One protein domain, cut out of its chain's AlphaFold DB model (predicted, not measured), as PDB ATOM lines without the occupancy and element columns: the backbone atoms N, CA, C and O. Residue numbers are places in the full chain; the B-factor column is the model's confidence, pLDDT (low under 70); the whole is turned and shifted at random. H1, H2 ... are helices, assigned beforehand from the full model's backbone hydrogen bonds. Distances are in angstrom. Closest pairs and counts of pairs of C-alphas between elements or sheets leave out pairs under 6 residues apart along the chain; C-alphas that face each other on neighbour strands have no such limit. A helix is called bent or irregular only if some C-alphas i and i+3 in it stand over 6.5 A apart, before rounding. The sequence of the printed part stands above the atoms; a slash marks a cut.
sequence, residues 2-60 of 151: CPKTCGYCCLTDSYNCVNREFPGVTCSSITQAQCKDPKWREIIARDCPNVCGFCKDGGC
ATOM      1  N   CYS A   2      -6.747   3.230 100.714       54.84
ATOM      2  CA  CYS A   2      -7.694   4.336 100.537       54.84
ATOM      3  C   CYS A   2      -8.064   4.883 101.926       54.84
ATOM      4  O   CYS A   2      -8.444   4.077 102.785       54.84
ATOM      5  N   PRO A   3      -7.956   6.194 102.199       53.31
ATOM      6  CA  PRO A   3      -8.478   6.752 103.439       53.31
ATOM      7  C   PRO A   3     -10.000   6.560 103.456       53.31
ATOM      8  O   PRO A   3     -10.709   7.037 102.575       53.31
ATOM      9  N   LYS A   4     -10.504   5.832 104.461       49.72
ATOM     10  CA  LYS A   4     -11.925   5.456 104.603       49.72
ATOM     11  C   LYS A   4     -12.893   6.648 104.716       49.72
ATOM     12  O   LYS A   4     -14.097   6.438 104.771       49.72
ATOM     13  N   THR A   5     -12.389   7.875 104.783       56.19
ATOM     14  CA  THR A   5     -13.140   9.084 105.129       56.19
ATOM     15  C   THR A   5     -13.536   9.958 103.940       56.19
ATOM     16  O   THR A   5     -14.331  10.873 104.126       56.19
ATOM     17  N   CYS A   6     -13.042   9.706 102.721       57.66
ATOM     18  CA  CYS A   6     -13.349  10.568 101.573       57.66
ATOM     19  C   CYS A   6     -13.671   9.744 100.316       57.66
ATOM     20  O   CYS A   6     -12.801   9.077  99.757       57.66
ATOM     21  N   GLY A   7     -14.912   9.837  99.825       60.22
ATOM     22  CA  GLY A   7     -15.416   9.176  98.606       60.22
ATOM     23  C   GLY A   7     -14.809   9.668  97.281       60.22
ATOM     24  O   GLY A   7     -15.379   9.431  96.225       60.22
ATOM     25  N   TYR A   8     -13.658  10.341  97.328       64.94
ATOM     26  CA  TYR A   8     -12.955  10.923  96.180       64.94
ATOM     27  C   TYR A   8     -11.703  10.137  95.775       64.94
ATOM     28  O   TYR A   8     -10.878  10.641  95.022       64.94
ATOM     29  N   CYS A   9     -11.532   8.903  96.262       62.03
ATOM     30  CA  CYS A   9     -10.345   8.098  95.954       62.03
ATOM     31  C   CYS A   9     -10.122   7.943  94.438       62.03
ATOM     32  O   CYS A   9      -8.981   8.024  93.999       62.03
ATOM     33  N   CYS A  10     -11.193   7.848  93.641       65.50
ATOM     34  CA  CYS A  10     -11.149   7.803  92.174       65.50
ATOM     35  C   CYS A  10     -10.636   9.089  91.499       65.50
ATOM     36  O   CYS A  10     -10.255   9.039  90.336       65.50
ATOM     37  N   LEU A  11     -10.612  10.224  92.204       74.25
ATOM     38  CA  LEU A  11     -10.131  11.503  91.672       74.25
ATOM     39  C   LEU A  11      -8.664  11.776  92.008       74.25
ATOM     40  O   LEU A  11      -8.089  12.737  91.507       74.25
ATOM     41  N   THR A  12      -8.048  10.957  92.861       81.31
ATOM     42  CA  THR A  12      -6.621  11.102  93.155       81.31
ATOM     43  C   THR A  12      -5.800  10.632  91.964       81.31
ATOM     44  O   THR A  12      -6.129   9.617  91.357       81.31
ATOM     45  N   ASP A  13      -4.696  11.308  91.652       83.38
ATOM     46  CA  ASP A  13      -3.889  10.959  90.475       83.38
ATOM     47  C   ASP A  13      -3.388   9.505  90.464       83.38
ATOM     48  O   ASP A  13      -3.103   8.952  89.409       83.38
ATOM     49  N   SER A  14      -3.260   8.873  91.632       83.56
ATOM     50  CA  SER A  14      -2.893   7.459  91.744       83.56
ATOM     51  C   SER A  14      -3.978   6.520  91.202       83.56
ATOM     52  O   SER A  14      -3.651   5.431  90.751       83.56
ATOM     53  N   TYR A  15      -5.243   6.931  91.212       83.81
ATOM     54  CA  TYR A  15      -6.403   6.126  90.810       83.81
ATOM     55  C   TYR A  15      -7.135   6.706  89.586       83.81
ATOM     56  O   TYR A  15      -7.984   6.035  89.003       83.81
ATOM     57  N   ASN A  16      -6.811   7.935  89.184       84.50
ATOM     58  CA  ASN A  16      -7.460   8.655  88.096       84.50
ATOM     59  C   ASN A  16      -6.805   8.340  86.740       84.50
ATOM     60  O   ASN A  16      -6.112   9.164  86.145       84.50
ATOM     61  N   CYS A  17      -6.999   7.110  86.272       83.94
ATOM     62  CA  CYS A  17      -6.655   6.674  84.924       83.94
ATOM     63  C   CYS A  17      -7.603   5.563  84.458       83.94
ATOM     64  O   CYS A  17      -8.368   4.986  85.238       83.94
ATOM     65  N   VAL A  18      -7.551   5.256  83.164       85.31
ATOM     66  CA  VAL A  18      -8.291   4.130  82.591       85.31
ATOM     67  C   VAL A  18      -7.491   2.838  82.732       85.31
ATOM     68  O   VAL A  18      -6.264   2.837  82.644       85.31
ATOM     69  N   ASN A  19      -8.197   1.728  82.944       86.56
ATOM     70  CA  ASN A  19      -7.597   0.406  82.812       86.56
ATOM     71  C   ASN A  19      -7.355   0.086  81.338       86.56
ATOM     72  O   ASN A  19      -7.930   0.714  80.446       86.56
ATOM     73  N   ARG A  20      -6.521  -0.921  81.084       86.81
ATOM     74  CA  ARG A  20      -6.292  -1.421  79.733       86.81
ATOM     75  C   ARG A  20      -7.607  -1.932  79.139       86.81
ATOM     76  O   ARG A  20      -8.372  -2.591  79.831       86.81
ATOM     77  N   GLU A  21      -7.837  -1.661  77.855       78.69
ATOM     78  CA  GLU A  21      -9.068  -2.049  77.144       78.69
ATOM     79  C   GLU A  21      -9.274  -3.575  77.112       78.69
ATOM     80  O   GLU A  21     -10.386  -4.064  77.291       78.69
ATOM     81  N   PHE A  22      -8.177  -4.330  76.989       79.88
ATOM     82  CA  PHE A  22      -8.155  -5.794  77.045       79.88
ATOM     83  C   PHE A  22      -7.139  -6.263  78.097       79.88
ATOM     84  O   PHE A  22      -5.989  -6.573  77.761       79.88
ATOM     85  N   PRO A  23      -7.512  -6.248  79.387       85.12
ATOM     86  CA  PRO A  23      -6.636  -6.679  80.463       85.12
ATOM     87  C   PRO A  23      -6.540  -8.211  80.476       85.12
ATOM     88  O   PRO A  23      -7.517  -8.906  80.206       85.12
ATOM     89  N   GLY A  24      -5.377  -8.767  80.834       84.25
ATOM     90  CA  GLY A  24      -5.225 -10.221  80.987       84.25
ATOM     91  C   GLY A  24      -5.964 -10.787  82.206       84.25
ATOM     92  O   GLY A  24      -5.971 -11.997  82.422       84.25
ATOM     93  N   VAL A  25      -6.547  -9.911  83.027       89.19
ATOM     94  CA  VAL A  25      -7.225 -10.215  84.286       89.19
ATOM     95  C   VAL A  25      -8.467  -9.339  84.424       89.19
ATOM     96  O   VAL A  25      -8.500  -8.203  83.956       89.19
ATOM     97  N   THR A  26      -9.499  -9.836  85.099       92.38
ATOM     98  CA  THR A  26     -10.740  -9.079  85.294       92.38
ATOM     99  C   THR A  26     -10.548  -7.998  86.360       92.38
ATOM    100  O   THR A  26     -10.476  -8.298  87.550       92.38
ATOM    101  N   CYS A  27     -10.495  -6.723  85.956       89.88
ATOM    102  CA  CYS A  27     -10.203  -5.628  86.888       89.88
ATOM    103  C   CYS A  27     -11.216  -5.503  88.043       89.88
ATOM    104  O   CYS A  27     -10.839  -5.134  89.150       89.88
ATOM    105  N   SER A  28     -12.488  -5.854  87.820       90.44
ATOM    106  CA  SER A  28     -13.538  -5.797  88.849       90.44
ATOM    107  C   SER A  28     -13.424  -6.881  89.926       90.44
ATOM    108  O   SER A  28     -13.998  -6.717  91.000       90.44
ATOM    109  N   SER A  29     -12.685  -7.969  89.678       91.62
ATOM    110  CA  SER A  29     -12.471  -9.037  90.665       91.62
ATOM    111  C   SER A  29     -11.201  -8.852  91.495       91.62
ATOM    112  O   SER A  29     -10.920  -9.674  92.366       91.62
ATOM    113  N   ILE A  30     -10.402  -7.818  91.218       91.31
ATOM    114  CA  ILE A  30      -9.159  -7.564  91.946       91.31
ATOM    115  C   ILE A  30      -9.484  -7.100  93.365       91.31
ATOM    116  O   ILE A  30     -10.175  -6.108  93.593       91.31
ATOM    117  N   THR A  31      -8.923  -7.808  94.335       91.62
ATOM    118  CA  THR A  31      -9.026  -7.468  95.752       91.62
ATOM    119  C   THR A  31      -7.878  -6.566  96.195       91.62
ATOM    120  O   THR A  31      -6.769  -6.593  95.658       91.62
ATOM    121  N   GLN A  32      -8.098  -5.822  97.279       86.50
ATOM    122  CA  GLN A  32      -7.050  -4.988  97.870       86.50
ATOM    123  C   GLN A  32      -5.831  -5.800  98.350       86.50
ATOM    124  O   GLN A  32      -4.730  -5.250  98.422       86.50
ATOM    125  N   ALA A  33      -6.019  -7.085  98.673       90.88
ATOM    126  CA  ALA A  33      -4.939  -8.001  99.028       90.88
ATOM    127  C   ALA A  33      -4.038  -8.305  97.821       90.88
ATOM    128  O   ALA A  33      -2.818  -8.237  97.945       90.88
ATOM    129  N   GLN A  34      -4.622  -8.518  96.638       91.69
ATOM    130  CA  GLN A  34      -3.858  -8.730  95.402       91.69
ATOM    131  C   GLN A  34      -3.028  -7.498  95.013       91.69
ATOM    132  O   GLN A  34      -1.917  -7.649  94.522       91.69
ATOM    133  N   CYS A  35      -3.475  -6.281  95.341       90.69
ATOM    134  CA  CYS A  35      -2.657  -5.068  95.173       90.69
ATOM    135  C   CYS A  35      -1.353  -5.063  95.997       90.69
ATOM    136  O   CYS A  35      -0.496  -4.199  95.802       90.69
ATOM    137  N   LYS A  36      -1.224  -5.942  96.995       90.62
ATOM    138  CA  LYS A  36      -0.025  -6.086  97.833       90.62
ATOM    139  C   LYS A  36       0.755  -7.362  97.524       90.62
ATOM    140  O   LYS A  36       1.866  -7.501  98.016       90.62
ATOM    141  N   ASP A  37       0.187  -8.265  96.731       90.81
ATOM    142  CA  ASP A  37       0.815  -9.536  96.395       90.81
ATOM    143  C   ASP A  37       1.873  -9.319  95.298       90.81
ATOM    144  O   ASP A  37       1.540  -8.784  94.233       90.81
ATOM    145  N   PRO A  38       3.134  -9.734  95.515       88.38
ATOM    146  CA  PRO A  38       4.206  -9.554  94.540       88.38
ATOM    147  C   PRO A  38       3.920 -10.218  93.191       88.38
ATOM    148  O   PRO A  38       4.316  -9.689  92.157       88.38
ATOM    149  N   LYS A  39       3.179 -11.330  93.165       87.44
ATOM    150  CA  LYS A  39       2.828 -12.013  91.913       87.44
ATOM    151  C   LYS A  39       1.831 -11.214  91.078       87.44
ATOM    152  O   LYS A  39       1.839 -11.311  89.854       87.44
ATOM    153  N   TRP A  40       0.962 -10.447  91.729       91.00
ATOM    154  CA  TRP A  40      -0.125  -9.727  91.067       91.00
ATOM    155  C   TRP A  40       0.205  -8.268  90.786       91.00
ATOM    156  O   TRP A  40      -0.295  -7.718  89.809       91.00
ATOM    157  N   ARG A  41       1.050  -7.640  91.606       90.81
ATOM    158  CA  ARG A  41       1.346  -6.205  91.538       90.81
ATOM    159  C   ARG A  41       1.702  -5.709  90.145       90.81
ATOM    160  O   ARG A  41       1.110  -4.733  89.699       90.81
ATOM    161  N   GLU A  42       2.601  -6.396  89.450       86.81
ATOM    162  CA  GLU A  42       3.021  -5.997  88.102       86.81
ATOM    163  C   GLU A  42       1.900  -6.142  87.070       86.81
ATOM    164  O   GLU A  42       1.667  -5.242  86.265       86.81
ATOM    165  N   ILE A  43       1.164  -7.257  87.121       88.31
ATOM    166  CA  ILE A  43       0.031  -7.512  86.223       88.31
ATOM    167  C   ILE A  43      -1.030  -6.431  86.422       88.31
ATOM    168  O   ILE A  43      -1.536  -5.871  85.453       88.31
ATOM    169  N   ILE A  44      -1.330  -6.102  87.676       90.94
ATOM    170  CA  ILE A  44      -2.331  -5.098  88.013       90.94
ATOM    171  C   ILE A  44      -1.856  -3.694  87.636       90.94
ATOM    172  O   ILE A  44      -2.644  -2.934  87.087       90.94
ATOM    173  N   ALA A  45      -0.590  -3.344  87.866       89.62
ATOM    174  CA  ALA A  45      -0.048  -2.049  87.456       89.62
ATOM    175  C   ALA A  45      -0.143  -1.826  85.945       89.62
ATOM    176  O   ALA A  45      -0.419  -0.711  85.512       89.62
ATOM    177  N   ARG A  46       0.049  -2.881  85.149       85.94
ATOM    178  CA  ARG A  46      -0.054  -2.821  83.687       85.94
ATOM    179  C   ARG A  46      -1.500  -2.816  83.189       85.94
ATOM    180  O   ARG A  46      -1.841  -2.035  82.309       85.94
ATOM    181  N   ASP A  47      -2.328  -3.725  83.697       87.12
ATOM    182  CA  ASP A  47      -3.640  -4.002  83.107       87.12
ATOM    183  C   ASP A  47      -4.780  -3.260  83.821       87.12
ATOM    184  O   ASP A  47      -5.722  -2.812  83.169       87.12
ATOM    185  N   CYS A  48      -4.691  -3.101  85.144       91.19
ATOM    186  CA  CYS A  48      -5.745  -2.527  85.983       91.19
ATOM    187  C   CYS A  48      -5.226  -1.462  86.983       91.19
ATOM    188  O   CYS A  48      -5.499  -1.564  88.188       91.19
ATOM    189  N   PRO A  49      -4.459  -0.447  86.533       89.44
ATOM    190  CA  PRO A  49      -3.770   0.492  87.418       89.44
ATOM    191  C   PRO A  49      -4.708   1.271  88.344       89.44
ATOM    192  O   PRO A  49      -4.340   1.556  89.489       89.44
ATOM    193  N   ASN A  50      -5.931   1.568  87.899       87.19
ATOM    194  CA  ASN A  50      -6.873   2.361  88.682       87.19
ATOM    195  C   ASN A  50      -7.423   1.623  89.908       87.19
ATOM    196  O   ASN A  50      -7.906   2.266  90.832       87.19
ATOM    197  N   VAL A  51      -7.325   0.292  89.959       89.31
ATOM    198  CA  VAL A  51      -7.876  -0.497  91.070       89.31
ATOM    199  C   VAL A  51      -6.961  -0.426  92.290       89.31
ATOM    200  O   VAL A  51      -7.417  -0.383  93.433       89.31
ATOM    201  N   CYS A  52      -5.652  -0.392  92.045       89.56
ATOM    202  CA  CYS A  52      -4.637  -0.472  93.090       89.56
ATOM    203  C   CYS A  52      -3.850   0.823  93.302       89.56
ATOM    204  O   CYS A  52      -2.987   0.855  94.181       89.56
ATOM    205  N   GLY A  53      -4.162   1.887  92.562       87.75
ATOM    206  CA  GLY A  53      -3.507   3.179  92.735       87.75
ATOM    207  C   GLY A  53      -2.193   3.319  91.955       87.75
ATOM    208  O   GLY A  53      -1.309   4.053  92.393       87.75
ATOM    209  N   PHE A  54      -2.047   2.605  90.837       88.25
ATOM    210  CA  PHE A  54      -0.818   2.539  90.038       88.25
ATOM    211  C   PHE A  54      -0.828   3.456  88.807       88.25
ATOM    212  O   PHE A  54       0.053   3.357  87.955       88.25
ATOM    213  N   CYS A  55      -1.788   4.376  88.693       86.75
ATOM    214  CA  CYS A  55      -1.909   5.252  87.521       86.75
ATOM    215  C   CYS A  55      -0.663   6.112  87.263       86.75
ATOM    216  O   CYS A  55      -0.339   6.402  86.116       86.75
ATOM    217  N   LYS A  56       0.074   6.480  88.318       84.50
ATOM    218  CA  LYS A  56       1.333   7.238  88.219       84.50
ATOM    219  C   LYS A  56       2.570   6.376  87.966       84.50
ATOM    220  O   LYS A  56       3.657   6.920  87.797       84.50
ATOM    221  N   ASP A  57       2.422   5.056  87.956       81.19
ATOM    222  CA  ASP A  57       3.551   4.125  87.921       81.19
ATOM    223  C   ASP A  57       3.888   3.644  86.505       81.19
ATOM    224  O   ASP A  57       4.861   2.921  86.317       81.19
ATOM    225  N   GLY A  58       3.099   4.029  85.493       75.69
ATOM    226  CA  GLY A  58       3.394   3.717  84.090       75.69
ATOM    227  C   GLY A  58       3.479   2.215  83.793       75.69
ATOM    228  O   GLY A  58       4.196   1.807  82.887       75.69
ATOM    229  N   GLY A  59       2.798   1.379  84.585       78.62
ATOM    230  CA  GLY A  59       2.858  -0.079  84.461       78.62
ATOM    231  C   GLY A  59       4.096  -0.731  85.079       78.62
ATOM    232  O   GLY A  59       4.204  -1.957  85.041       78.62
ATOM    233  N   CYS A  60       4.998   0.044  85.686       84.19
ATOM    234  CA  CYS A  60       6.169  -0.480  86.370       84.19
ATOM    235  C   CYS A  60       6.143  -0.173  87.869       84.19
ATOM    236  O   CYS A  60       6.234   0.969  88.319       84.19
TER     237      CYS A  60
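This is residues 2 to 60 of the 151 residues of the protein "ShTK domain protein" of Teladorsagia circumcincta (UniProt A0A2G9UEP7). With little regular structure, this domain is a ball of loop with two short helices, H1 at one side and the tiny H2 near the middle, meeting at a corner. The long unnamed stretch of residues 2 to 37 winds round H2, and its residues 3 to 8 stick out at one end. The printed part has 59 residues, with two named helices, H1 then H2, and no named strand; the class is all helix, with only 14 residues in named elements. It is compact, with a radius of gyration of the C-alphas of 10.8 A and spans of 31 by 21 by 19 A.

H1, residues 38 to 47, and H2, residues 49 to 52, touch only at the corner by their tight link, and only just, with 3 pairs of C-alphas within 8 A. Their closest C-alphas, those of Ile 44 and Cys 52, are 7.2 A apart. In H1, 4 of 6 O i to N i+4 pairs are within hydrogen-bond range; H2 is too short for such a pair.

H1 is 14.9 A long, from C-alpha 38 at (4.206, -9.554, 94.540), and irregular, with C-alphas 39 and 42 7.1 A apart. H2 ends at C-alpha 52 (-4.637, -0.472, 93.090).

The farthest C-alphas, those of Thr 5 and Phe 22, are 32.2 A apart. The printed part has no cut. Residues 2 to 10 have pLDDT under 70.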